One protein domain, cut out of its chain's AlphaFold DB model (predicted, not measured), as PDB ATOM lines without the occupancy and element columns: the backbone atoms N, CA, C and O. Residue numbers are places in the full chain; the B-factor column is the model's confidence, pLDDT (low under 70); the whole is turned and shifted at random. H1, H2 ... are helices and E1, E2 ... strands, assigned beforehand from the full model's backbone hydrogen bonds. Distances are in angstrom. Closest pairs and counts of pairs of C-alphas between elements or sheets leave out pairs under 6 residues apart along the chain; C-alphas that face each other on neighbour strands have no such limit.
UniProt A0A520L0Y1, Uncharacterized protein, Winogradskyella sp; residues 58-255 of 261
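AT A GLANCE: This is residues 58 to 255 of the 261 residues of an uncharacterized protein of Winogradskyella sp (UniProt A0A520L0Y1). Two five-stranded sheets, E1 E2 E3 E9 E10 and E4 E5 E6 E7 E8, lie face to face as a sandwich, their strands nearly in line, with H2 packed over the edge strand E1 of the first sheet and the short H3 on the same face of that sheet, beside its strands. H1 is set away from both sheets and is joined to E1 by a long link. The printed part has 198 residues, with three named helices and ten named strands in the order H1, E1 to E10, H2, H3, and its class is mixed, helices and strands. One sheet runs E1 E2 E3 E9 E10 and is mixed; the other runs E4 E5 E6 E7 E8 and is antiparallel. The whole is compact, with a radius of gyration of the C-alphas of 17.2 A and spans of 54 by 41 by 27 A.

IN THESE COORDINATES: H1 is residues 61 to 74, 19.8 A long, and begins at C-alpha 61 (256.857, 261.096, 166.380). E1 is residues 97 to 106, 28.0 A; E2 is 109 to 119, 31.9 A; E3 is 133 to 142, 26.7 A, and bends by 55 degrees at residue 136. E4 is residues 151 to 156, E5 is 163 to 171, 26.7 A, and E6 is 174 to 182, 26.9 A. E7 is residues 188 to 192, E8 is 195 to 198, E9 is 204 to 209 and E10 is 215 to 220. H2 is residues 232 to 245, 20.0 A, and H3 is 247 to 253, ending at C-alpha 253 (241.970, 215.902, 172.903).

HOW THE PARTS SIT: E1 E2 E3 and E4 E5 E6 E7 E8 are meanders, each strand the antiparallel neighbour of the one before. N 102 and O 113 of E1 and E2 are 2.9 A apart, N 114 and O 139 of E2 and E3 2.9 A, and N 206 and O 218 of E9 and E10 2.8 A, within hydrogen-bond range. E3 and E9 are parallel, with N 205 and O 138 at 2.8 A. In the other sheet, N 154 and O 166 of E4 and E5 are 2.7 A apart, N 167 and O 178 of E5 and E6 2.9 A, N 191 and O 179 of E6 and E7 2.8 A, and N 197 and O 190 of E7 and E8 2.8 A. The strands of the two sheets stand at 15 degrees; the closest C-alphas of E3 and E7, Tyr 136 and Asn 188, are 7.1 A apart. H2 is on the first sheet at a height of 8.9 A, over E1 and slantwise to the strands, at 33 degrees to E1 on the local plane. H3 is on the same face, only just over none of the strands, with 2 of its C-alphas on E9. H1 is on neither sheet. Every O i to N i+4 pair is within range in H2 and H3, and 9 of 10 in H1.

THE WHOLE: The farthest C-alphas, Lys 58 and Asn 254, are 53.7 A apart. The printed part has no cut. The links H1 to E1, E2 to E3 and E10 to H2 are long. Mean pLDDT of the printed part is 91.7; residues 147 to 149 are under 70.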
ATOM      1  N   LYS A  58     248.629 265.711 164.813       87.94
ATOM      2  CA  LYS A  58     248.329 264.949 166.035       87.94
ATOM      3  C   LYS A  58     249.214 263.725 166.220       87.94
ATOM      4  O   LYS A  58     249.075 263.052 167.246       87.94
ATOM      5  N   TRP A  59     250.064 263.400 165.248       90.44
ATOM      6  CA  TRP A  59     250.897 262.203 165.289       90.44
ATOM      7  C   TRP A  59     252.037 262.328 166.300       90.44
ATOM      8  O   TRP A  59     252.691 263.362 166.421       90.44
ATOM      9  N   LEU A  60     252.290 261.239 167.025       88.94
ATOM     10  CA  LEU A  60     253.374 261.156 167.994       88.94
ATOM     11  C   LEU A  60     254.636 260.593 167.335       88.94
ATOM     12  O   LEU A  60     254.801 259.381 167.214       88.94
ATOM     13  N   ILE A  61     255.556 261.481 166.957       91.19
ATOM     14  CA  ILE A  61     256.857 261.096 166.380       91.19
ATOM     15  C   ILE A  61     257.686 260.250 167.358       91.19
ATOM     16  O   ILE A  61     258.411 259.355 166.930       91.19
ATOM     17  N   SER A  62     257.560 260.496 168.665       90.06
ATOM     18  CA  SER A  62     258.227 259.683 169.687       90.06
ATOM     19  C   SER A  62     257.773 258.224 169.636       90.06
ATOM     20  O   SER A  62     258.623 257.347 169.608       90.06
ATOM     21  N   SER A  63     256.465 257.966 169.503       88.50
ATOM     22  CA  SER A  63     255.943 256.600 169.389       88.50
ATOM     23  C   SER A  63     256.518 255.884 168.170       88.50
ATOM     24  O   SER A  63     257.009 254.774 168.304       88.50
ATOM     25  N   LEU A  64     256.571 256.552 167.009       91.50
ATOM     26  CA  LEU A  64     257.195 255.971 165.817       91.50
ATOM     27  C   LEU A  64     258.671 255.606 166.049       91.50
ATOM     28  O   LEU A  64     259.129 254.581 165.549       91.50
ATOM     29  N   ARG A  65     259.429 256.431 166.780       91.88
ATOM     30  CA  ARG A  65     260.834 256.136 167.092       91.88
ATOM     31  C   ARG A  65     260.957 254.886 167.960       91.88
ATOM     32  O   ARG A  65     261.715 253.991 167.592       91.88
ATOM     33  N   ASP A  66     260.175 254.807 169.033       89.69
ATOM     34  CA  ASP A  66     260.146 253.645 169.931       89.69
ATOM     35  C   ASP A  66     259.787 252.368 169.151       89.69
ATOM     36  O   ASP A  66     260.373 251.306 169.345       89.69
ATOM     37  N   ASP A  67     258.865 252.486 168.198       89.25
ATOM     38  CA  ASP A  67     258.435 251.383 167.345       89.25
ATOM     39  C   ASP A  67     259.514 250.918 166.363       89.25
ATOM     40  O   ASP A  67     259.685 249.720 166.140       89.25
ATOM     41  N   LEU A  68     260.246 251.857 165.759       92.56
ATOM     42  CA  LEU A  68     261.376 251.550 164.882       92.56
ATOM     43  C   LEU A  68     262.495 250.840 165.650       92.56
ATOM     44  O   LEU A  68     263.145 249.952 165.100       92.56
ATOM     45  N   GLU A  69     262.716 251.205 166.913       90.50
ATOM     46  CA  GLU A  69     263.659 250.515 167.794       90.50
ATOM     47  C   GLU A  69     263.158 249.124 168.177       90.50
ATOM     48  O   GLU A  69     263.879 248.143 167.980       90.50
ATOM     49  N   LEU A  70     261.898 249.005 168.608       86.75
ATOM     50  CA  LEU A  70     261.277 247.719 168.917       86.75
ATOM     51  C   LEU A  70     261.330 246.771 167.713       86.75
ATOM     52  O   LEU A  70     261.631 245.589 167.878       86.75
ATOM     53  N   LYS A  71     261.114 247.280 166.494       87.81
ATOM     54  CA  LYS A  71     261.159 246.478 165.267       87.81
ATOM     55  C   LYS A  71     262.531 245.848 165.018       87.81
ATOM     56  O   LYS A  71     262.601 244.726 164.513       87.81
ATOM     57  N   LYS A  72     263.624 246.524 165.393       89.19
ATOM     58  CA  LYS A  72     264.979 245.951 165.297       89.19
ATOM     59  C   LYS A  72     265.108 244.718 166.186       89.19
ATOM     60  O   LYS A  72     265.687 243.725 165.753       89.19
ATOM     61  N   GLU A  73     264.524 244.742 167.378       85.38
ATOM     62  CA  GLU A  73     264.534 243.594 168.286       85.38
ATOM     63  C   GLU A  73     263.557 242.494 167.853       85.38
ATOM     64  O   GLU A  73     263.934 241.322 167.808       85.38
ATOM     65  N   THR A  74     262.329 242.837 167.444       83.44
ATOM     66  CA  THR A  74     261.343 241.829 167.012       83.44
ATOM     67  C   THR A  74     261.745 241.129 165.711       83.44
ATOM     68  O   THR A  74     261.444 239.950 165.534       83.44
ATOM     69  N   SER A  75     262.518 241.785 164.837       83.94
ATOM     70  CA  SER A  75     263.071 241.159 163.624       83.94
ATOM     71  C   SER A  75     264.001 239.969 163.907       83.94
ATOM     72  O   SER A  75     264.171 239.106 163.050       83.94
ATOM     73  N   LYS A  76     264.554 239.880 165.124       85.50
ATOM     74  CA  LYS A  76     265.417 238.775 165.571       85.50
ATOM     75  C   LYS A  76     264.626 237.606 166.173       85.50
ATOM     76  O   LYS A  76     265.215 236.590 166.538       85.50
ATOM     77  N   MET A  77     263.304 237.736 166.332       81.50
ATOM     78  CA  MET A  77     262.471 236.665 166.883       81.50
ATOM     79  C   MET A  77     262.406 235.471 165.922       81.50
ATOM     80  O   MET A  77     262.193 235.624 164.721       81.50
ATOM     81  N   HIS A  78     262.534 234.261 166.473       79.88
ATOM     82  CA  HIS A  78     262.491 232.995 165.720       79.88
ATOM     83  C   HIS A  78     261.144 232.752 165.025       79.88
ATOM     84  O   HIS A  78     261.060 232.061 164.007       79.88
ATOM     85  N   THR A  79     260.085 233.303 165.605       81.50
ATOM     86  CA  THR A  79     258.729 233.272 165.077       81.50
ATOM     87  C   THR A  79     258.291 234.725 164.949       81.50
ATOM     88  O   THR A  79     258.485 235.502 165.878       81.50
ATOM     89  N   GLN A  80     257.791 235.110 163.778       83.81
ATOM     90  CA  GLN A  80     257.311 236.468 163.513       83.81
ATOM     91  C   GLN A  80     255.791 236.539 163.739       83.81
ATOM     92  O   GLN A  80     255.123 235.510 163.587       83.81
ATOM     93  N   PRO A  81     255.229 237.718 164.069       81.75
ATOM     94  CA  PRO A  81     253.782 237.898 164.180       81.75
ATOM     95  C   PRO A  81     253.038 237.480 162.901       81.75
ATOM     96  O   PRO A  81     253.585 237.562 161.801       81.75
ATOM     97  N   ALA A  82     251.774 237.068 163.035       86.88
ATOM     98  CA  ALA A  82     250.953 236.623 161.902       86.88
ATOM     99  C   ALA A  82     250.579 237.747 160.920       86.88
ATOM    100  O   ALA A  82     250.278 237.484 159.760       86.88
ATOM    101  N   ILE A  83     250.602 239.002 161.373       89.19
ATOM    102  CA  ILE A  83     250.401 240.188 160.535       89.19
ATOM    103  C   ILE A  83     251.665 241.038 160.596       89.19
ATOM    104  O   ILE A  83     252.241 241.224 161.668       89.19
ATOM    105  N   SER A  84     252.065 241.598 159.454       87.00
ATOM    106  CA  SER A  84     253.149 242.575 159.385       87.00
ATOM    107  C   SER A  84     252.877 243.769 160.307       87.00
ATOM    108  O   SER A  84     251.891 244.483 160.141       87.00
ATOM    109  N   ASP A  85     253.783 244.018 161.244       84.25
ATOM    110  CA  ASP A  85     253.686 245.028 162.301       84.25
ATOM    111  C   ASP A  85     254.538 246.274 162.003       84.25
ATOM    112  O   ASP A  85     255.156 246.845 162.901       84.25
ATOM    113  N   TYR A  86     254.604 246.695 160.734       87.38
ATOM    114  CA  TYR A  86     255.417 247.847 160.343       87.38
ATOM    115  C   TYR A  86     255.088 249.087 161.197       87.38
ATOM    116  O   TYR A  86     253.910 249.451 161.328       87.38
ATOM    117  N   PRO A  87     256.112 249.756 161.767       89.00
ATOM    118  CA  PRO A  87     255.929 251.010 162.482       89.00
ATOM    119  C   PRO A  87     255.174 252.027 161.627       89.00
ATOM    120  O   PRO A  87     255.492 252.236 160.457       89.00
ATOM    121  N   SER A  88     254.155 252.651 162.208       89.00
ATOM    122  CA  SER A  88     253.284 253.606 161.519       89.00
ATOM    123  C   SER A  88     252.920 254.765 162.436       89.00
ATOM    124  O   SER A  88     252.818 254.610 163.654       89.00
ATOM    125  N   LEU A  89     252.739 255.944 161.846       90.00
ATOM    126  CA  LEU A  89     252.376 257.149 162.584       90.00
ATOM    127  C   LEU A  89     250.966 257.013 163.158       90.00
ATOM    128  O   LEU A  89     250.038 256.583 162.476       90.00
ATOM    129  N   VAL A  90     250.823 257.386 164.426       88.62
ATOM    130  CA  VAL A  90     249.567 257.295 165.169       88.62
ATOM    131  C   VAL A  90     249.391 258.512 166.053       88.62
ATOM    132  O   VAL A  90     250.355 259.086 166.567       88.62
ATOM    133  N   SER A  91     248.143 258.920 166.241       89.31
ATOM    134  CA  SER A  91     247.819 259.994 167.169       89.31
ATOM    135  C   SER A  91     247.895 259.522 168.621       89.31
ATOM    136  O   SER A  91     247.725 258.340 168.907       89.31
ATOM    137  N   LYS A  92     248.043 260.455 169.568       87.19
ATOM    138  CA  LYS A  92     248.027 260.134 171.006       87.19
ATOM    139  C   LYS A  92     246.777 259.344 171.417       87.19
ATOM    140  O   LYS A  92     245.646 259.735 171.095       87.19
ATOM    141  N   TYR A  93     246.990 258.272 172.174       88.69
ATOM    142  CA  TYR A  93     245.956 257.419 172.760       88.69
ATOM    143  C   TYR A  93     246.315 257.024 174.199       88.69
ATOM    144  O   TYR A  93     247.444 257.226 174.638       88.69
ATOM    145  N   ASN A  94     245.341 256.483 174.934       86.62
ATOM    146  CA  ASN A  94     245.507 256.035 176.322       86.62
ATOM    147  C   ASN A  94     244.915 254.629 176.525       86.62
ATOM    148  O   ASN A  94     244.114 254.391 177.425       86.62
ATOM    149  N   GLY A  95     245.244 253.721 175.606       86.94
ATOM    150  CA  GLY A  95     244.868 252.314 175.671       86.94
ATOM    151  C   GLY A  95     245.959 251.478 176.325       86.94
ATOM    152  O   GLY A  95     247.146 251.763 176.159       86.94
ATOM    153  N   ALA A  96     245.559 250.421 177.023       89.81
ATOM    154  CA  ALA A  96     246.479 249.458 177.608       89.81
ATOM    155  C   ALA A  96     246.007 248.032 177.320       89.81
ATOM    156  O   ALA A  96     244.822 247.709 177.449       89.81
ATOM    157  N   ILE A  97     246.960 247.191 176.928       91.56
ATOM    158  CA  ILE A  97     246.746 245.792 176.575       91.56
ATOM    159  C   ILE A  97     247.557 244.929 177.533       91.56
ATOM    160  O   ILE A  97     248.702 245.246 177.853       91.56
ATOM    161  N   GLN A  98     246.969 243.821 177.959       90.69
ATOM    162  CA  GLN A  98     247.627 242.784 178.726       90.69
ATOM    163  C   GLN A  98     247.607 241.482 177.925       90.69
ATOM    164  O   GLN A  98     246.544 240.957 177.594       90.69
ATOM    165  N   LEU A  99     248.801 240.958 177.652       91.88
ATOM    166  CA  LEU A  99     249.003 239.601 177.155       91.88
ATOM    167  C   LEU A  99     249.513 238.744 178.313       91.88
ATOM    168  O   LEU A  99     250.638 238.921 178.779       91.88
ATOM    169  N   GLY A 100     248.670 237.844 178.808       91.38
ATOM    170  CA  GLY A 100     249.053 236.856 179.812       91.38
ATOM    171  C   GLY A 100     249.306 235.491 179.181       91.38
ATOM    172  O   GLY A 100     248.797 235.190 178.102       91.38
ATOM    173  N   LYS A 101     250.067 234.641 179.872       92.50
ATOM    174  CA  LYS A 101     250.262 233.239 179.483       92.50
ATOM    175  C   LYS A 101     249.229 232.340 180.157       92.50
ATOM    176  O   LYS A 101     248.974 232.478 181.355       92.50
ATOM    177  N   LEU A 102     248.699 231.387 179.398       93.31
ATOM    178  CA  LEU A 102     247.879 230.289 179.895       93.31
ATOM    179  C   LEU A 102     248.610 228.968 179.691       93.31
ATOM    180  O   LEU A 102     249.200 228.728 178.642       93.31
ATOM    181  N   GLU A 103     248.551 228.118 180.706       94.19
ATOM    182  CA  GLU A 103     249.109 226.770 180.677       94.19
ATOM    183  C   GLU A 103     248.317 225.875 181.627       94.19
ATOM    184  O   GLU A 103     248.198 226.189 182.815       94.19
ATOM    185  N   LEU A 104     247.782 224.774 181.104       95.31
ATOM    186  CA  LEU A 104     247.069 223.759 181.874       95.31
ATOM    187  C   LEU A 104     247.210 222.377 181.232       95.31
ATOM    188  O   LEU A 104     247.506 222.259 180.045       95.31
ATOM    189  N   THR A 105     246.941 221.335 182.013       95.88
ATOM    190  CA  THR A 105     246.890 219.951 181.534       95.88
ATOM    191  C   THR A 105     245.455 219.435 181.598       95.88
ATOM    192  O   THR A 105     244.819 219.533 182.649       95.88
ATOM    193  N   VAL A 106     244.965 218.869 180.494       96.31
ATOM    194  CA  VAL A 106     243.649 218.224 180.358       96.31
ATOM    195  C   VAL A 106     243.867 216.859 179.705       96.31
ATOM    196  O   VAL A 106     244.538 216.781 178.684       96.31
ATOM    197  N   SER A 107     243.360 215.773 180.299       93.00
ATOM    198  CA  SER A 107     243.551 214.402 179.775       93.00
ATOM    199  C   SER A 107     245.016 214.059 179.453       93.00
ATOM    200  O   SER A 107     245.321 213.524 178.394       93.00
ATOM    201  N   TYR A 108     245.939 214.415 180.357       92.94
ATOM    202  CA  TYR A 108     247.397 214.256 180.194       92.94
ATOM    203  C   TYR A 108     248.023 215.051 179.034       92.94
ATOM    204  O   TYR A 108     249.228 214.967 178.814       92.94
ATOM    205  N   LYS A 109     247.235 215.864 178.326       94.94
ATOM    206  CA  LYS A 109     247.686 216.757 177.264       94.94
ATOM    207  C   LYS A 109     247.890 218.164 177.807       94.94
ATOM    208  O   LYS A 109     247.032 218.712 178.501       94.94
ATOM    209  N   LYS A 110     249.029 218.762 177.486       93.94
ATOM    210  CA  LYS A 110     249.401 220.111 177.896       93.94
ATOM    211  C   LYS A 110     248.899 221.129 176.878       93.94
ATOM    212  O   LYS A 110     249.354 221.145 175.738       93.94
ATOM    213  N   LEU A 111     247.996 221.998 177.303       95.12
ATOM    214  CA  LEU A 111     247.513 223.132 176.528       95.12
ATOM    215  C   LEU A 111     248.242 224.401 176.967       95.12
ATOM    216  O   LEU A 111     248.359 224.675 178.164       95.12
ATOM    217  N   LYS A 112     248.720 225.180 175.999       93.62
ATOM    218  CA  LYS A 112     249.441 226.436 176.235       93.62
ATOM    219  C   LYS A 112     248.916 227.539 175.340       93.62
ATOM    220  O   LYS A 112     248.548 227.282 174.205       93.62
ATOM    221  N   GLY A 113     248.946 228.777 175.802       93.81
ATOM    222  CA  GLY A 113     248.642 229.903 174.934       93.81
ATOM    223  C   GLY A 113     248.531 231.218 175.677       93.81
ATOM    224  O   GLY A 113     249.325 231.499 176.579       93.81
ATOM    225  N   SER A 114     247.576 232.047 175.274       94.44
ATOM    226  CA  SER A 114     247.491 233.430 175.723       94.44
ATOM    227  C   SER A 114     246.099 233.810 176.193       94.44
ATOM    228  O   SER A 114     245.091 233.392 175.626       94.44
ATOM    229  N   VAL A 115     246.078 234.656 177.217       95.31
ATOM    230  CA  VAL A 115     244.912 235.434 177.625       95.31
ATOM    231  C   VAL A 115     245.117 236.873 177.176       95.31
ATOM    232  O   VAL A 115     246.180 237.458 177.393       95.31
ATOM    233  N   LEU A 116     244.104 237.425 176.522       95.50
ATOM    234  CA  LEU A 116     244.128 238.754 175.942       95.50
ATOM    235  C   LEU A 116     243.098 239.620 176.643       95.50
ATOM    236  O   LEU A 116     241.892 239.364 176.563       95.50
ATOM    237  N   SER A 117     243.594 240.652 177.316       94.50
ATOM    238  CA  SER A 117     242.759 241.556 178.089       94.50
ATOM    239  C   SER A 117     243.083 243.009 177.784       94.50
ATOM    240  O   SER A 117     244.237 243.371 177.553       94.50
ATOM    241  N   TYR A 118     242.061 243.858 177.807       93.38
ATOM    242  CA  TYR A 118     242.201 245.295 177.575       93.38
ATOM    243  C   TYR A 118     241.759 246.072 178.799       93.38
ATOM    244  O   TYR A 118     240.802 245.682 179.472       93.38
ATOM    245  N   ALA A 119     242.456 247.167 179.088       91.69
ATOM    246  CA  ALA A 119     242.056 248.070 180.150       91.69
ATOM    247  C   ALA A 119     240.650 248.626 179.889       91.69
ATOM    248  O   ALA A 119     240.264 248.896 178.749       91.69
ATOM    249  N   CYS A 120     239.890 248.790 180.968       92.25
ATOM    250  CA  CYS A 120     238.598 249.454 180.904       92.25
ATOM    251  C   CYS A 120     238.783 250.931 180.529       92.25
ATOM    252  O   CYS A 120     239.710 251.590 180.997       92.25
ATOM    253  N   ASP A 121     237.871 251.453 179.719       92.50
ATOM    254  CA  ASP A 121     237.863 252.840 179.255       92.50
ATOM    255  C   ASP A 121     236.429 253.316 178.982       92.50
ATOM    256  O   ASP A 121     235.465 252.657 179.375       92.50
ATOM    257  N   LYS A 122     236.274 254.470 178.323       92.75
ATOM    258  CA  LYS A 122     234.950 255.047 178.056       92.75
ATOM    259  C   LYS A 122     234.061 254.190 177.145       92.75
ATOM    260  O   LYS A 122     232.853 254.348 177.208       92.75
ATOM    261  N   TYR A 123     234.631 253.306 176.322       93.56
ATOM    262  CA  TYR A 123     233.874 252.389 175.459       93.56
ATOM    263  C   TYR A 123     233.754 250.989 176.074       93.56
ATOM    264  O   TYR A 123     232.921 250.186 175.667       93.56
ATOM    265  N   ARG A 124     234.577 250.688 177.083       92.00
ATOM    266  CA  ARG A 124     234.566 249.438 177.851       92.00
ATOM    267  C   ARG A 124     234.546 249.762 179.343       92.00
ATOM    268  O   ARG A 124     235.568 249.592 180.014       92.00
ATOM    269  N   PRO A 125     233.409 250.230 179.881       91.31
ATOM    270  CA  PRO A 125     233.336 250.678 181.262       91.31
ATOM    271  C   PRO A 125     233.572 249.518 182.226       91.31
ATOM    272  O   PRO A 125     233.261 248.356 181.936       91.31
ATOM    273  N   LYS A 126     234.120 249.842 183.395       91.44
ATOM    274  CA  LYS A 126     234.313 248.882 184.484       91.44
ATOM    275  C   LYS A 126     232.960 248.318 184.923       91.44
ATOM    276  O   LYS A 126     232.009 249.075 185.074       91.44
ATOM    277  N   SER A 127     232.887 247.011 185.168       87.00
ATOM    278  CA  SER A 127     231.701 246.392 185.783       87.00
ATOM    279  C   SER A 127     231.604 246.703 187.279       87.00
ATOM    280  O   SER A 127     230.512 246.776 187.827       87.00
ATOM    281  N   ASN A 128     232.747 246.895 187.942       88.25
ATOM    282  CA  ASN A 128     232.853 247.355 189.322       88.25
ATOM    283  C   ASN A 128     234.244 247.989 189.568       88.25
ATOM    284  O   ASN A 128     235.145 247.824 188.739       88.25
ATOM    285  N   PRO A 129     234.471 248.681 190.703       87.81
ATOM    286  CA  PRO A 129     235.725 249.399 190.955       87.81
ATOM    287  C   PRO A 129     236.999 248.537 190.963       87.81
ATOM    288  O   PRO A 129     238.076 249.063 190.674       87.81
ATOM    289  N   LYS A 130     236.893 247.236 191.271       87.38
ATOM    290  CA  LYS A 130     238.034 246.303 191.338       87.38
ATOM    291  C   LYS A 130     238.483 245.816 189.960       87.38
ATOM    292  O   LYS A 130     239.624 245.380 189.817       87.38
ATOM    293  N   VAL A 131     237.603 245.890 188.960       88.62
ATOM    294  CA  VAL A 131     237.872 245.441 187.593       88.62
ATOM    295  C   VAL A 131     238.567 246.555 186.818       88.62
ATOM    296  O   VAL A 131     237.986 247.608 186.560       88.62
ATOM    297  N   TRP A 132     239.827 246.341 186.443       90.19
ATOM    298  CA  TRP A 132     240.617 247.315 185.675       90.19
ATOM    299  C   TRP A 132     240.840 246.901 184.217       90.19
ATOM    300  O   TRP A 132     241.123 247.761 183.383       90.19
ATOM    301  N   SER A 133     240.649 245.622 183.885       92.38
ATOM    302  CA  SER A 133     240.699 245.086 182.523       92.38
ATOM    303  C   SER A 133     239.589 244.061 182.279       92.38
ATOM    304  O   SER A 133     239.003 243.537 183.223       92.38
ATOM    305  N   LYS A 134     239.281 243.780 181.013       92.62
ATOM    306  CA  LYS A 134     238.340 242.727 180.600       92.62
ATOM    307  C   LYS A 134     239.010 241.774 179.624       92.62
ATOM    308  O   LYS A 134     239.816 242.225 178.810       92.62
ATOM    309  N   ASN A 135     238.663 240.492 179.707       94.19
ATOM    310  CA  ASN A 135     239.125 239.476 178.774       94.19
ATOM    311  C   ASN A 135     238.271 239.477 177.502       94.19
ATOM    312  O   ASN A 135     237.041 239.573 177.550       94.19
ATOM    313  N   TYR A 136     238.950 239.355 176.366       95.62
ATOM    314  CA  TYR A 136     238.321 239.341 175.046       95.62
ATOM    315  C   TYR A 136     238.650 238.089 174.243       95.62
ATOM    316  O   TYR A 136     237.828 237.673 173.433       95.62
ATOM    317  N   LEU A 137     239.780 237.442 174.526       97.56
ATOM    318  CA  LEU A 137     240.138 236.160 173.935       97.56
ATOM    319  C   LEU A 137     241.031 235.366 174.893       97.56
ATOM    320  O   LEU A 137     241.983 235.893 175.470       97.56
ATOM    321  N   ASN A 138     240.748 234.080 175.018       97.75
ATOM    322  CA  ASN A 138     241.672 233.054 175.472       97.75
ATOM    323  C   ASN A 138     241.929 232.158 174.270       97.75
ATOM    324  O   ASN A 138     240.985 231.666 173.658       97.75
ATOM    325  N   ILE A 139     243.186 231.939 173.923       97.69
ATOM    326  CA  ILE A 139     243.544 230.999 172.865       97.69
ATOM    327  C   ILE A 139     244.580 230.034 173.407       97.69
ATOM    328  O   ILE A 139     245.597 230.454 173.957       97.69
ATOM    329  N   LEU A 140     244.292 228.743 173.303       97.06
ATOM    330  CA  LEU A 140     245.134 227.662 173.787       97.06
ATOM    331  C   LEU A 140     245.395 226.678 172.654       97.06
ATOM    332  O   LEU A 140     244.495 226.310 171.908       97.06
ATOM    333  N   PHE A 141     246.629 226.222 172.570       95.75
ATOM    334  CA  PHE A 141     247.123 225.294 171.577       95.75
ATOM    335  C   PHE A 141     247.552 224.012 172.266       95.75
ATOM    336  O   PHE A 141     248.242 224.039 173.292       95.75
ATOM    337  N   LEU A 142     247.195 222.888 171.660       94.69
ATOM    338  CA  LEU A 142     247.970 221.677 171.834       94.69
ATOM    339  C   LEU A 142     249.241 221.819 170.992       94.69
ATOM    340  O   LEU A 142     249.154 221.999 169.780       94.69
ATOM    341  N   THR A 143     250.406 221.770 171.631       83.19
ATOM    342  CA  THR A 143     251.695 221.907 170.941       83.19
ATOM    343  C   THR A 143     252.609 220.731 171.248       83.19
ATOM    344  O   THR A 143     252.680 220.279 172.391       83.19
ATOM    345  N   ASP A 144     253.282 220.254 170.213       85.12
ATOM    346  CA  ASP A 144     254.325 219.226 170.198       85.12
ATOM    347  C   ASP A 144     255.736 219.825 170.081       85.12
ATOM    348  O   ASP A 144     256.731 219.104 170.052       85.12
ATOM    349  N   MET A 145     255.839 221.155 170.029       83.50
ATOM    350  CA  MET A 145     257.107 221.868 169.920       83.50
ATOM    351  C   MET A 145     257.542 222.438 171.282       83.50
ATOM    352  O   MET A 145     256.702 222.890 172.070       83.50
ATOM    353  N   PRO A 146     258.857 222.479 171.581       71.50
ATOM    354  CA  PRO A 146     259.370 223.146 172.780       71.50
ATOM    355  C   PRO A 146     259.036 224.653 172.768       71.50
ATOM    356  O   PRO A 146     258.780 225.241 171.735       71.50
ATOM    357  N   GLU A 147     258.965 225.317 173.920       62.31
ATOM    358  CA  GLU A 147     258.204 226.578 174.047       62.31
ATOM    359  C   GLU A 147     258.903 227.838 173.508       62.31
ATOM    360  O   GLU A 147     258.287 228.695 172.879       62.31
ATOM    361  N   ASN A 148     260.193 228.000 173.790       60.69
ATOM    362  CA  ASN A 148     260.830 229.322 173.811       60.69
ATOM    363  C   ASN A 148     261.130 229.939 172.431       60.69
ATOM    364  O   ASN A 148     261.545 231.095 172.369       60.69
ATOM    365  N   LYS A 149     260.918 229.204 171.333       67.06
ATOM    366  CA  LYS A 149     261.231 229.661 169.963       67.06
ATOM    367  C   LYS A 149     260.040 229.659 169.004       67.06
ATOM    368  O   LYS A 149     260.161 230.174 167.894       67.06
ATOM    369  N   TYR A 150     258.906 229.103 169.417       77.94
ATOM    370  CA  TYR A 150     257.875 228.626 168.493       77.94
ATOM    371  C   TYR A 150     256.498 229.252 168.719       77.94
ATOM    372  O   TYR A 150     255.529 228.854 168.083       77.94
ATOM    373  N   THR A 151     256.404 230.254 169.592       85.88
ATOM    374  CA  THR A 151     255.159 230.975 169.851       85.88
ATOM    375  C   THR A 151     255.417 232.472 169.857       85.88
ATOM    376  O   THR A 151     256.355 232.948 170.495       85.88
ATOM    377  N   THR A 152     254.538 233.224 169.206       88.81
ATOM    378  CA  THR A 152     254.442 234.676 169.365       88.81
ATOM    379  C   THR A 152     253.015 235.094 169.628       88.81
ATOM    380  O   THR A 152     252.095 234.604 168.979       88.81
ATOM    381  N   ALA A 153     252.860 236.056 170.528       90.31
ATOM    382  CA  ALA A 153     251.661 236.861 170.669       90.31
ATOM    383  C   ALA A 153     252.096 238.325 170.611       90.31
ATOM    384  O   ALA A 153     253.035 238.733 171.295       90.31
ATOM    385  N   HIS A 154     251.427 239.097 169.773       89.88
ATOM    386  CA  HIS A 154     251.694 240.499 169.538       89.88
ATOM    387  C   HIS A 154     250.401 241.289 169.711       89.88
ATOM    388  O   HIS A 154     249.315 240.856 169.322       89.88
ATOM    389  N   ALA A 155     250.528 242.464 170.304       88.69
ATOM    390  CA  ALA A 155     249.427 243.368 170.556       88.69
ATOM    391  C   ALA A 155     249.774 244.742 170.012       88.69
ATOM    392  O   ALA A 155     250.870 245.240 170.254       88.69
ATOM    393  N   THR A 156     248.814 245.373 169.342       84.50
ATOM    394  CA  THR A 156     248.959 246.751 168.897       84.50
ATOM    395  C   THR A 156     247.857 247.628 169.477       84.50
ATOM    396  O   THR A 156     246.660 247.385 169.304       84.50
ATOM    397  N   SER A 157     248.275 248.685 170.170       79.69
ATOM    398  CA  SER A 157     247.381 249.735 170.671       79.69
ATOM    399  C   SER A 157     247.161 250.853 169.647       79.69
ATOM    400  O   SER A 157     246.421 251.792 169.925       79.69
ATOM    401  N   ARG A 158     247.769 250.759 168.453       82.50
ATOM    402  CA  ARG A 158     247.667 251.772 167.382       82.50
ATOM    403  C   ARG A 158     246.243 252.029 166.922       82.50
ATOM    404  O   ARG A 158     245.915 253.124 166.483       82.50
ATOM    405  N   ASN A 159     245.403 251.011 167.037       89.38
ATOM    406  CA  ASN A 159     244.023 251.077 166.593       89.38
ATOM    407  C   ASN A 159     243.096 251.687 167.654       89.38
ATOM    408  O   ASN A 159     241.896 251.769 167.399       89.38
ATOM    409  N   TYR A 160     243.618 252.126 168.814       92.06
ATOM    410  CA  TYR A 160     242.801 252.601 169.932       92.06
ATOM    411  C   TYR A 160     241.768 253.641 169.468       92.06
ATOM    412  O   TYR A 160     242.154 254.657 168.883       92.06
ATOM    413  N   PRO A 161     240.471 253.446 169.768       93.94
ATOM    414  CA  PRO A 161     239.927 252.547 170.791       93.94
ATOM    415  C   PRO A 161     239.546 251.143 170.306       93.94
ATOM    416  O   PRO A 161     238.945 250.388 171.068       93.94
ATOM    417  N   HIS A 162     239.887 250.765 169.080       94.75
ATOM    418  CA  HIS A 162     239.882 249.367 168.657       94.75
ATOM    419  C   HIS A 162     241.193 248.702 169.098       94.75
ATOM    420  O   HIS A 162     242.236 249.349 169.200       94.75
ATOM    421  N   TYR A 163     241.162 247.404 169.355       94.50
ATOM    422  CA  TYR A 163     242.345 246.638 169.714       94.50
ATOM    423  C   TYR A 163     242.526 245.495 168.740       94.50
ATOM    424  O   TYR A 163     241.587 244.753 168.464       94.50
ATOM    425  N   MET A 164     243.750 245.352 168.243       93.94
ATOM    426  CA  MET A 164     244.130 244.222 167.417       93.94
ATOM    427  C   MET A 164     245.284 243.491 168.079       93.94
ATOM    428  O   MET A 164     246.256 244.086 168.552       93.94
ATOM    429  N   THR A 165     245.162 242.180 168.100       94.75
ATOM    430  CA  THR A 165     246.187 241.271 168.581       94.75
ATOM    431  C   THR A 165     246.328 240.155 167.569       94.75
ATOM    432  O   THR A 165     245.391 239.805 166.860       94.75
ATOM    433  N   SER A 166     247.525 239.623 167.443       95.00
ATOM    434  CA  SER A 166     247.788 238.516 166.541       95.00
ATOM    435  C   SER A 166     248.861 237.638 167.132       95.00
ATOM    436  O   SER A 166     249.559 238.018 168.072       95.00
ATOM    437  N   GLY A 167     249.013 236.456 166.578       93.62
ATOM    438  CA  GLY A 167     250.076 235.584 166.989       93.62
ATOM    439  C   GLY A 167     250.176 234.379 166.100       93.62
ATOM    440  O   GLY A 167     249.408 234.183 165.164       93.62
ATOM    441  N   LYS A 168     251.179 233.586 166.422       93.00
ATOM    442  CA  LYS A 168     251.579 232.427 165.653       93.00
ATOM    443  C   LYS A 168     252.044 231.361 166.623       93.00
ATOM    444  O   LYS A 168     252.787 231.663 167.559       93.00
ATOM    445  N   GLN A 169     251.595 230.136 166.403       91.75
ATOM    446  CA  GLN A 169     252.072 228.947 167.093       91.75
ATOM    447  C   GLN A 169     252.643 227.996 166.048       91.75
ATOM    448  O   GLN A 169     251.899 227.470 165.228       91.75
ATOM    449  N   ARG A 170     253.949 227.741 166.094       89.81
ATOM    450  CA  ARG A 170     254.573 226.678 165.311       89.81
ATOM    451  C   ARG A 170     254.344 225.329 165.987       89.81
ATOM    452  O   ARG A 170     254.464 225.209 167.209       89.81
ATOM    453  N   THR A 171     254.018 224.341 165.171       88.12
ATOM    454  CA  THR A 171     253.846 222.923 165.503       88.12
ATOM    455  C   THR A 171     254.749 222.102 164.579       88.12
ATOM    456  O   THR A 171     255.359 222.661 163.660       88.12
ATOM    457  N   SER A 172     254.833 220.783 164.768       87.56
ATOM    458  CA  SER A 172     255.538 219.922 163.800       87.56
ATOM    459  C   SER A 172     254.934 219.965 162.388       87.56
ATOM    460  O   SER A 172     255.614 219.644 161.416       87.56
ATOM    461  N   MET A 173     253.677 220.399 162.259       87.88
ATOM    462  CA  MET A 173     252.951 220.485 160.990       87.88
ATOM    463  C   MET A 173     253.099 221.840 160.288       87.88
ATOM    464  O   MET A 173     252.679 221.979 159.141       87.88
ATOM    465  N   GLY A 174     253.652 222.848 160.967       88.38
ATOM    466  CA  GLY A 174     253.811 224.200 160.435       88.38
ATOM    467  C   GLY A 174     253.308 225.294 161.373       88.38
ATOM    468  O   GLY A 174     253.160 225.097 162.578       88.38
ATOM    469  N   ASP A 175     253.079 226.478 160.809       91.00
ATOM    470  CA  ASP A 175     252.631 227.655 161.553       91.00
ATOM    471  C   ASP A 175     251.100 227.718 161.601       91.00
ATOM    472  O   ASP A 175     250.424 227.630 160.576       91.00
ATOM    473  N   ILE A 176     250.554 227.918 162.798       93.88
ATOM    474  CA  ILE A 176     249.150 228.254 163.010       93.88
ATOM    475  C   ILE A 176     249.052 229.728 163.369       93.88
ATOM    476  O   ILE A 176     249.436 230.146 164.466       93.88
ATOM    477  N   ASP A 177     248.507 230.496 162.434       95.31
ATOM    478  CA  ASP A 177     248.298 231.929 162.567       95.31
ATOM    479  C   ASP A 177     246.943 232.243 163.181       95.31
ATOM    480  O   ASP A 177     245.922 231.621 162.862       95.31
ATOM    481  N   TRP A 178     246.928 233.261 164.035       96.69
ATOM    482  CA  TRP A 178     245.705 233.814 164.577       96.69
ATOM    483  C   TRP A 178     245.742 235.334 164.648       96.69
ATOM    484  O   TRP A 178     246.780 235.966 164.858       96.69
ATOM    485  N   VAL A 179     244.566 235.924 164.485       96.94
ATOM    486  CA  VAL A 179     244.317 237.361 164.559       96.94
ATOM    487  C   VAL A 179     243.042 237.564 165.353       96.94
ATOM    488  O   VAL A 179     242.108 236.777 165.257       96.94
ATOM    489  N   HIS A 180     243.002 238.623 166.138       97.19
ATOM    490  CA  HIS A 180     241.870 239.004 166.952       97.19
ATOM    491  C   HIS A 180     241.662 240.510 166.860       97.19
ATOM    492  O   HIS A 180     242.619 241.288 166.901       97.19
ATOM    493  N   LEU A 181     240.399 240.906 166.734       96.31
ATOM    494  CA  LEU A 181     239.970 242.290 166.669       96.31
ATOM    495  C   LEU A 181     238.826 242.500 167.656       96.31
ATOM    496  O   LEU A 181     237.750 241.924 167.503       96.31
ATOM    497  N   GLN A 182     239.050 243.401 168.606       95.75
ATOM    498  CA  GLN A 182     238.002 243.972 169.437       95.75
ATOM    499  C   GLN A 182     237.740 245.401 168.986       95.75
ATOM    500  O   GLN A 182     238.599 246.279 169.114       95.75
ATOM    501  N   ARG A 183     236.532 245.673 168.508       95.38
ATOM    502  CA  ARG A 183     236.122 247.024 168.136       95.38
ATOM    503  C   ARG A 183     235.584 247.788 169.346       95.38
ATOM    504  O   ARG A 183     235.136 247.209 170.336       95.38
ATOM    505  N   ALA A 184     235.664 249.115 169.284       94.88
ATOM    506  CA  ALA A 184     235.124 249.997 170.314       94.88
ATOM    507  C   ALA A 184     233.599 249.905 170.443       94.88
ATOM    508  O   ALA A 184     233.073 250.176 171.515       94.88
ATOM    509  N   ASP A 185     232.915 249.470 169.386       94.38
ATOM    510  CA  ASP A 185     231.470 249.257 169.397       94.38
ATOM    511  C   ASP A 185     231.010 247.972 170.091       94.38
ATOM    512  O   ASP A 185     229.811 247.796 170.295       94.38
ATOM    513  N   GLY A 186     231.948 247.117 170.496       93.00
ATOM    514  CA  GLY A 186     231.669 245.865 171.185       93.00
ATOM    515  C   GLY A 186     231.856 244.627 170.315       93.00
ATOM    516  O   GLY A 186     232.002 243.549 170.887       93.00
ATOM    517  N   GLU A 187     231.952 244.750 168.985       95.69
ATOM    518  CA  GLU A 187     232.238 243.592 168.131       95.69
ATOM    519  C   GLU A 187     233.576 242.946 168.509       95.69
ATOM    520  O   GLU A 187     234.590 243.633 168.682       95.69
ATOM    521  N   ASN A 188     233.566 241.619 168.629       96.75
ATOM    522  CA  ASN A 188     234.704 240.835 169.083       96.75
ATOM    523  C   ASN A 188     234.880 239.592 168.211       96.75
ATOM    524  O   ASN A 188     234.051 238.680 168.259       96.75
ATOM    525  N   ILE A 189     235.945 239.550 167.416       98.19
ATOM    526  CA  ILE A 189     236.156 238.484 166.436       98.19
ATOM    527  C   ILE A 189     237.580 237.946 166.488       98.19
ATOM    528  O   ILE A 189     238.532 238.664 166.800       98.19
ATOM    529  N   ALA A 190     237.732 236.682 166.107       98.31
ATOM    530  CA  ALA A 190     239.031 236.088 165.836       98.31
ATOM    531  C   ALA A 190     239.030 235.327 164.511       98.31
ATOM    532  O   ALA A 190     238.009 234.812 164.060       98.31
ATOM    533  N   ILE A 191     240.203 235.245 163.898       98.31
ATOM    534  CA  ILE A 191     240.485 234.402 162.743       98.31
ATOM    535  C   ILE A 191     241.634 233.485 163.147       98.31
ATOM    536  O   ILE A 191     242.682 233.980 163.552       98.31
ATOM    537  N   VAL A 192     241.453 232.168 163.038       97.69
ATOM    538  CA  VAL A 192     242.505 231.165 163.290       97.69
ATOM    539  C   VAL A 192     242.602 230.261 162.071       97.69
ATOM    540  O   VAL A 192     241.610 229.633 161.709       97.69
ATOM    541  N   THR A 193     243.759 230.226 161.408       93.19
ATOM    542  CA  THR A 193     243.962 229.487 160.143       93.19
ATOM    543  C   THR A 193     242.823 229.732 159.145       93.19
ATOM    544  O   THR A 193     242.158 228.805 158.689       93.19
ATOM    545  N   GLN A 194     242.540 231.007 158.857       92.88
ATOM    546  CA  GLN A 194     241.469 231.453 157.946       92.88
ATOM    547  C   GLN A 194     240.028 231.126 158.388       92.88
ATOM    548  O   GLN A 194     239.083 231.477 157.683       92.88
ATOM    549  N   ARG A 195     239.814 230.518 159.561       97.38
ATOM    550  CA  ARG A 195     238.474 230.289 160.115       97.38
ATOM    551  C   ARG A 195     238.052 231.440 161.019       97.38
ATOM    552  O   ARG A 195     238.758 231.766 161.967       97.38
ATOM    553  N   TYR A 196     236.885 232.008 160.733       97.94
ATOM    554  CA  TYR A 196     236.245 233.064 161.516       97.94
ATOM    555  C   TYR A 196     235.580 232.528 162.794       97.94
ATOM    556  O   TYR A 196     234.942 231.473 162.774       97.94
ATOM    557  N   PHE A 197     235.682 233.303 163.873       98.56
ATOM    558  CA  PHE A 197     235.024 233.091 165.158       98.56
ATOM    559  C   PHE A 197     234.379 234.388 165.633       98.56
ATOM    560  O   PHE A 197     235.057 235.404 165.789       98.56
ATOM    561  N   ASP A 198     233.079 234.324 165.916       97.94
ATOM    562  CA  ASP A 198     232.360 235.385 166.613       97.94
ATOM    563  C   ASP A 198     232.454 235.126 168.119       97.94
ATOM    564  O   ASP A 198     231.829 234.201 168.649       97.94
ATOM    565  N   LEU A 199     233.267 235.917 168.817       97.56
ATOM    566  CA  LEU A 199     233.599 235.675 170.219       97.56
ATOM    567  C   LEU A 199     232.472 236.065 171.180       97.56
ATOM    568  O   LEU A 199     232.592 235.828 172.384       97.56
ATOM    569  N   LYS A 200     231.340 236.575 170.670       94.69
ATOM    570  CA  LYS A 200     230.115 236.722 171.470       94.69
ATOM    571  C   LYS A 200     229.540 235.374 171.915       94.69
ATOM    572  O   LYS A 200     228.863 235.314 172.935       94.69
ATOM    573  N   TYR A 201     229.837 234.295 171.184       95.69
ATOM    574  CA  TYR A 201     229.386 232.934 171.503       95.69
ATOM    575  C   TYR A 201     230.413 232.114 172.298       95.69
ATOM    576  O   TYR A 201     230.195 230.935 172.567       95.69
ATOM    577  N   GLY A 202     231.525 232.729 172.698       96.44
ATOM    578  CA  GLY A 202     232.545 232.089 173.515       96.44
ATOM    579  C   GLY A 202     233.909 232.712 173.282       96.44
ATOM    580  O   GLY A 202     234.327 232.908 172.144       96.44
ATOM    581  N   LYS A 203     234.616 233.022 174.366       96.81
ATOM    582  CA  LYS A 203     235.905 233.723 174.302       96.81
ATOM    583  C   LYS A 203     237.098 232.785 174.372       96.81
ATOM    584  O   LYS A 203     238.222 233.265 174.331       96.81
ATOM    585  N   THR A 204     236.888 231.476 174.505       98.44
ATOM    586  CA  THR A 204     237.984 230.511 174.609       98.44
ATOM    587  C   THR A 204     238.078 229.661 173.356       98.44
ATOM    588  O   THR A 204     237.182 228.877 173.069       98.44
ATOM    589  N   LEU A 205     239.178 229.802 172.624       98.56
ATOM    590  CA  LEU A 205     239.502 229.000 171.454       98.56
ATOM    591  C   LEU A 205     240.545 227.944 171.821       98.56
ATOM    592  O   LEU A 205     241.611 228.272 172.347       98.56
ATOM    593  N   ILE A 206     240.249 226.684 171.518       98.31
ATOM    594  CA  ILE A 206     241.189 225.569 171.622       98.31
ATOM    595  C   ILE A 206     241.583 225.130 170.215       98.31
ATOM    596  O   ILE A 206     240.731 224.864 169.366       98.31
ATOM    597  N   VAL A 207     242.887 225.048 169.982       97.69
ATOM    598  CA  VAL A 207     243.497 224.721 168.698       97.69
ATOM    599  C   VAL A 207     244.248 223.403 168.827       97.69
ATOM    600  O   VAL A 207     245.188 223.289 169.614       97.69
ATOM    601  N   ILE A 208     243.822 222.397 168.066       96.81
ATOM    602  CA  ILE A 208     244.302 221.018 168.195       96.81
ATOM    603  C   ILE A 208     244.774 220.535 166.819       96.81
ATOM    604  O   ILE A 208     243.949 220.178 165.974       96.81
ATOM    605  N   PRO A 209     246.090 220.543 166.561       95.31
ATOM    606  CA  PRO A 209     246.653 220.001 165.330       95.31
ATOM    607  C   PRO A 209     246.507 218.473 165.280       95.31
ATOM    608  O   PRO A 209     246.560 217.793 166.309       95.31
ATOM    609  N   HIS A 210     246.314 217.927 164.080       94.88
ATOM    610  CA  HIS A 210     246.170 216.495 163.827       94.88
ATOM    611  C   HIS A 210     247.242 215.987 162.852       94.88
ATOM    612  O   HIS A 210     247.532 216.632 161.854       94.88
ATOM    613  N   ASN A 211     247.746 214.769 163.063       92.81
ATOM    614  CA  ASN A 211     248.775 214.127 162.229       92.81
ATOM    615  C   ASN A 211     248.405 214.013 160.732       92.81
ATOM    616  O   ASN A 211     249.274 213.758 159.908       92.81
ATOM    617  N   ASP A 212     247.129 214.184 160.378       93.62
ATOM    618  CA  ASP A 212     246.623 214.157 159.001       93.62
ATOM    619  C   ASP A 212     246.762 215.502 158.255       93.62
ATOM    620  O   ASP A 212     246.235 215.648 157.155       93.62
ATOM    621  N   GLY A 213     247.447 216.497 158.831       91.56
ATOM    622  CA  GLY A 213     247.598 217.819 158.211       91.56
ATOM    623  C   GLY A 213     246.534 218.832 158.644       91.56
ATOM    624  O   GLY A 213     246.690 220.027 158.406       91.56
ATOM    625  N   SER A 214     245.456 218.385 159.291       94.50
ATOM    626  CA  SER A 214     244.326 219.246 159.636       94.50
ATOM    627  C   SER A 214     244.415 219.833 161.051       94.50
ATOM    628  O   SER A 214     245.155 219.363 161.912       94.50
ATOM    629  N   VAL A 215     243.629 220.879 161.314       95.44
ATOM    630  CA  VAL A 215     243.493 221.483 162.648       95.44
ATOM    631  C   VAL A 215     242.035 221.382 163.080       95.44
ATOM    632  O   VAL A 215     241.122 221.711 162.321       95.44
ATOM    633  N   ARG A 216     241.790 220.912 164.302       96.38
ATOM    634  CA  ARG A 216     240.484 221.025 164.956       96.38
ATOM    635  C   ARG A 216     240.470 222.288 165.805       96.38
ATOM    636  O   ARG A 216     241.409 222.568 166.544       96.38
ATOM    637  N   LEU A 217     239.397 223.053 165.659       97.75
ATOM    638  CA  LEU A 217     239.194 224.319 166.349       97.75
ATOM    639  C   LEU A 217     237.892 224.223 167.131       97.75
ATOM    640  O   LEU A 217     236.849 223.936 166.539       97.75
ATOM    641  N   LEU A 218     237.973 224.458 168.435       98.06
ATOM    642  CA  LEU A 218     236.849 224.396 169.360       98.06
ATOM    643  C   LEU A 218     236.672 225.762 170.027       98.06
ATOM    644  O   LEU A 218     237.633 226.314 170.559       98.06
ATOM    645  N   GLN A 219     235.454 226.300 169.992       98.44
ATOM    646  CA  GLN A 219     235.086 227.533 170.684       98.44
ATOM    647  C   GLN A 219     234.242 227.174 171.904       98.44
ATOM    648  O   GLN A 219     233.171 226.594 171.766       98.44
ATOM    649  N   LEU A 220     234.733 227.528 173.087       98.31
ATOM    650  CA  LEU A 220     234.091 227.252 174.364       98.31
ATOM    651  C   LEU A 220     233.510 228.538 174.970       98.31
ATOM    652  O   LEU A 220     234.120 229.611 174.848       98.31
ATOM    653  N   PRO A 221     232.375 228.446 175.690       96.12
ATOM    654  CA  PRO A 221     231.690 229.600 176.275       96.12
ATOM    655  C   PRO A 221     232.410 230.168 177.507       96.12
ATOM    656  O   PRO A 221     231.951 231.134 178.111       96.12
ATOM    657  N   TYR A 222     233.525 229.564 177.920       94.69
ATOM    658  CA  TYR A 222     234.241 229.954 179.124       94.69
ATOM    659  C   TYR A 222     235.038 231.241 178.923       94.69
ATOM    660  O   TYR A 222     235.670 231.459 177.889       94.69
ATOM    661  N   GLU A 223     235.051 232.067 179.962       90.00
ATOM    662  CA  GLU A 223     235.825 233.298 180.044       90.00
ATOM    663  C   GLU A 223     236.746 233.233 181.263       90.00
ATOM    664  O   GLU A 223     236.342 232.774 182.336       90.00
ATOM    665  N   PHE A 224     237.982 233.702 181.095       92.56
ATOM    666  CA  PHE A 224     238.899 233.921 182.199       92.56
ATOM    667  C   PHE A 224     238.808 235.378 182.656       92.56
ATOM    668  O   PHE A 224     239.281 236.292 181.983       92.56
ATOM    669  N   GLU A 225     238.222 235.605 183.828       89.12
ATOM    670  CA  GLU A 225     238.127 236.944 184.402       89.12
ATOM    671  C   GLU A 225     239.481 237.412 184.972       89.12
ATOM    672  O   GLU A 225     239.837 237.128 186.116       89.12
ATOM    673  N   THR A 226     240.241 238.171 184.176       85.06
ATOM    674  CA  THR A 226     241.564 238.705 184.563       85.06
ATOM    675  C   THR A 226     241.514 240.026 185.328       85.06
ATOM    676  O   THR A 226     242.524 240.466 185.876       85.06
ATOM    677  N   GLY A 227     240.368 240.706 185.295       80.12
ATOM    678  CA  GLY A 227     240.248 242.121 185.635       80.12
ATOM    679  C   GLY A 227     240.362 242.456 187.114       80.12
ATOM    680  O   GLY A 227     240.634 243.605 187.446       80.12
ATOM    681  N   ASN A 228     240.160 241.483 187.999       85.25
ATOM    682  CA  ASN A 228     240.207 241.669 189.442       85.25
ATOM    683  C   ASN A 228     241.517 241.098 189.996       85.25
ATOM    684  O   ASN A 228     241.714 239.886 190.049       85.25
ATOM    685  N   LYS A 229     242.428 241.984 190.419       80.19
ATOM    686  CA  LYS A 229     243.758 241.580 190.899       80.19
ATOM    687  C   LYS A 229     243.686 240.701 192.152       80.19
ATOM    688  O   LYS A 229     244.500 239.794 192.288       80.19
ATOM    689  N   THR A 230     242.733 240.963 193.046       86.44
ATOM    690  CA  THR A 230     242.574 240.214 194.301       86.44
ATOM    691  C   THR A 230     242.106 238.786 194.039       86.44
ATOM    692  O   THR A 230     242.602 237.857 194.667       86.44
ATOM    693  N   ASP A 231     241.217 238.607 193.062       90.44
ATOM    694  CA  ASP A 231     240.600 237.312 192.761       90.44
ATOM    695  C   ASP A 231     241.277 236.568 191.596       90.44
ATOM    696  O   ASP A 231     240.858 235.473 191.236       90.44
ATOM    697  N   TYR A 232     242.362 237.106 191.025       89.62
ATOM    698  CA  TYR A 232     243.006 236.570 189.819       89.62
ATOM    699  C   TYR A 232     243.314 235.066 189.899       89.62
ATOM    700  O   TYR A 232     242.978 234.312 188.988       89.62
ATOM    701  N   ASN A 233     243.938 234.611 190.993       92.88
ATOM    702  CA  ASN A 233     244.299 233.198 191.159       92.88
ATOM    703  C   ASN A 233     243.066 232.301 191.313       92.88
ATOM    704  O   ASN A 233     243.036 231.207 190.755       92.88
ATOM    705  N   LYS A 234     242.043 232.778 192.030       95.06
ATOM    706  CA  LYS A 234     240.765 232.078 192.172       95.06
ATOM    707  C   LYS A 234     240.085 231.938 190.807       95.06
ATOM    708  O   LYS A 234     239.810 230.820 190.386       95.06
ATOM    709  N   ASN A 235     239.935 233.043 190.077       94.06
ATOM    710  CA  ASN A 235     239.334 233.077 188.742       94.06
ATOM    711  C   ASN A 235     240.091 232.184 187.750       94.06
ATOM    712  O   ASN A 235     239.482 231.516 186.916       94.06
ATOM    713  N   LYS A 236     241.427 232.144 187.847       94.75
ATOM    714  CA  LYS A 236     242.266 231.271 187.022       94.75
ATOM    715  C   LYS A 236     241.996 229.796 187.312       94.75
ATOM    716  O   LYS A 236     241.851 229.018 186.373       94.75
ATOM    717  N   ASN A 237     241.923 229.418 188.587       95.81
ATOM    718  CA  ASN A 237     241.639 228.041 188.984       95.81
ATOM    719  C   ASN A 237     240.234 227.619 188.542       95.81
ATOM    720  O   ASN A 237     240.099 226.584 187.901       95.81
ATOM    721  N   GLU A 238     239.220 228.459 188.758       96.88
ATOM    722  CA  GLU A 238     237.851 228.194 188.295       96.88
ATOM    723  C   GLU A 238     237.770 228.044 186.768       96.88
ATOM    724  O   GLU A 238     237.090 227.152 186.257       96.88
ATOM    725  N   PHE A 239     238.481 228.891 186.018       97.50
ATOM    726  CA  PHE A 239     238.587 228.767 184.566       97.50
ATOM    727  C   PHE A 239     239.245 227.441 184.153       97.50
ATOM    728  O   PHE A 239     238.760 226.756 183.252       97.50
ATOM    729  N   TYR A 240     240.321 227.040 184.833       98.00
ATOM    730  CA  TYR A 240     240.999 225.771 184.566       98.00
ATOM    731  C   TYR A 240     240.131 224.566 184.907       98.00
ATOM    732  O   TYR A 240     240.145 223.591 184.163       98.00
ATOM    733  N   ASP A 241     239.369 224.628 185.993       98.06
ATOM    734  CA  ASP A 241     238.482 223.544 186.400       98.06
ATOM    735  C   ASP A 241     237.327 223.371 185.412       98.06
ATOM    736  O   ASP A 241     236.988 222.237 185.075       98.06
ATOM    737  N   LYS A 242     236.786 224.464 184.854       98.06
ATOM    738  CA  LYS A 242     235.821 224.393 183.742       98.06
ATOM    739  C   LYS A 242     236.410 223.648 182.544       98.06
ATOM    740  O   LYS A 242     235.809 222.687 182.081       98.06
ATOM    741  N   LEU A 243     237.612 224.021 182.097       98.06
ATOM    742  CA  LEU A 243     238.268 223.358 180.961       98.06
ATOM    743  C   LEU A 243     238.605 221.889 181.238       98.06
ATOM    744  O   LEU A 243     238.405 221.033 180.383       98.06
ATOM    745  N   LYS A 244     239.101 221.565 182.435       98.06
ATOM    746  CA  LYS A 244     239.431 220.180 182.806       98.06
ATOM    747  C   LYS A 244     238.208 219.273 182.873       98.06
ATOM    748  O   LYS A 244     238.360 218.069 182.690       98.06
ATOM    749  N   ASN A 245     237.035 219.830 183.160       98.06
ATOM    750  CA  ASN A 245     235.784 219.090 183.284       98.06
ATOM    751  C   ASN A 245     234.919 219.131 182.015       98.06
ATOM    752  O   ASN A 245     233.876 218.486 181.988       98.06
ATOM    753  N   ASP A 246     235.345 219.836 180.966       98.38
ATOM    754  CA  ASP A 246     234.611 219.917 179.705       98.38
ATOM    755  C   ASP A 246     234.754 218.613 178.897       98.38
ATOM    756  O   ASP A 246     235.841 218.241 178.443       98.38
ATOM    757  N   GLU A 247     233.645 217.889 178.737       97.94
ATOM    758  CA  GLU A 247     233.612 216.596 178.041       97.94
ATOM    759  C   GLU A 247     233.843 216.718 176.529       97.94
ATOM    760  O   GLU A 247     234.413 215.813 175.913       97.94
ATOM    761  N   GLU A 248     233.454 217.839 175.915       97.38
ATOM    762  CA  GLU A 248     233.711 218.076 174.497       97.38
ATOM    763  C   GLU A 248     235.210 218.284 174.264       97.38
ATOM    764  O   GLU A 248     235.802 217.624 173.409       97.38
ATOM    765  N   LEU A 249     235.861 219.107 175.084       98.19
ATOM    766  CA  LEU A 249     237.302 219.304 175.040       98.19
ATOM    767  C   LEU A 249     238.048 217.980 175.231       98.19
ATOM    768  O   LEU A 249     238.924 217.653 174.428       98.19
ATOM    769  N   LYS A 250     237.680 217.174 176.237       98.06
ATOM    770  CA  LYS A 250     238.275 215.841 176.438       98.06
ATOM    771  C   LYS A 250     238.117 214.957 175.200       98.06
ATOM    772  O   LYS A 250     239.080 214.313 174.785       98.06
ATOM    773  N   LYS A 251     236.935 214.943 174.573       97.00
ATOM    774  CA  LYS A 251     236.683 214.183 173.338       97.00
ATOM    775  C   LYS A 251     237.602 214.625 172.199       97.00
ATOM    776  O   LYS A 251     238.165 213.771 171.517       97.00
ATOM    777  N   TYR A 252     237.771 215.932 171.997       97.06
ATOM    778  CA  TYR A 252     238.670 216.457 170.969       97.06
ATOM    779  C   TYR A 252     240.137 216.100 171.253       97.06
ATOM    780  O   TYR A 252     240.846 215.687 170.340       97.06
ATOM    781  N   LEU A 253     240.587 216.205 172.507       96.88
ATOM    782  CA  LEU A 253     241.970 215.902 172.903       96.88
ATOM    783  C   LEU A 253     242.320 214.412 172.823       96.88
ATOM    784  O   LEU A 253     243.476 214.070 172.572       96.88
ATOM    785  N   ASN A 254     241.334 213.538 173.019       95.94
ATOM    786  CA  ASN A 254     241.499 212.086 172.952       95.94
ATOM    787  C   ASN A 254     241.293 211.518 171.539       95.94
ATOM    788  O   ASN A 254     241.307 210.298 171.361       95.94
ATOM    789  N   HIS A 255     241.084 212.364 170.526       96.25
ATOM    790  CA  HIS A 255     240.904 211.892 169.160       96.25
ATOM    791  C   HIS A 255     242.190 211.192 168.649       96.25
ATOM    792  O   HIS A 255     243.283 211.736 168.816       96.25
TER     793      HIS A 255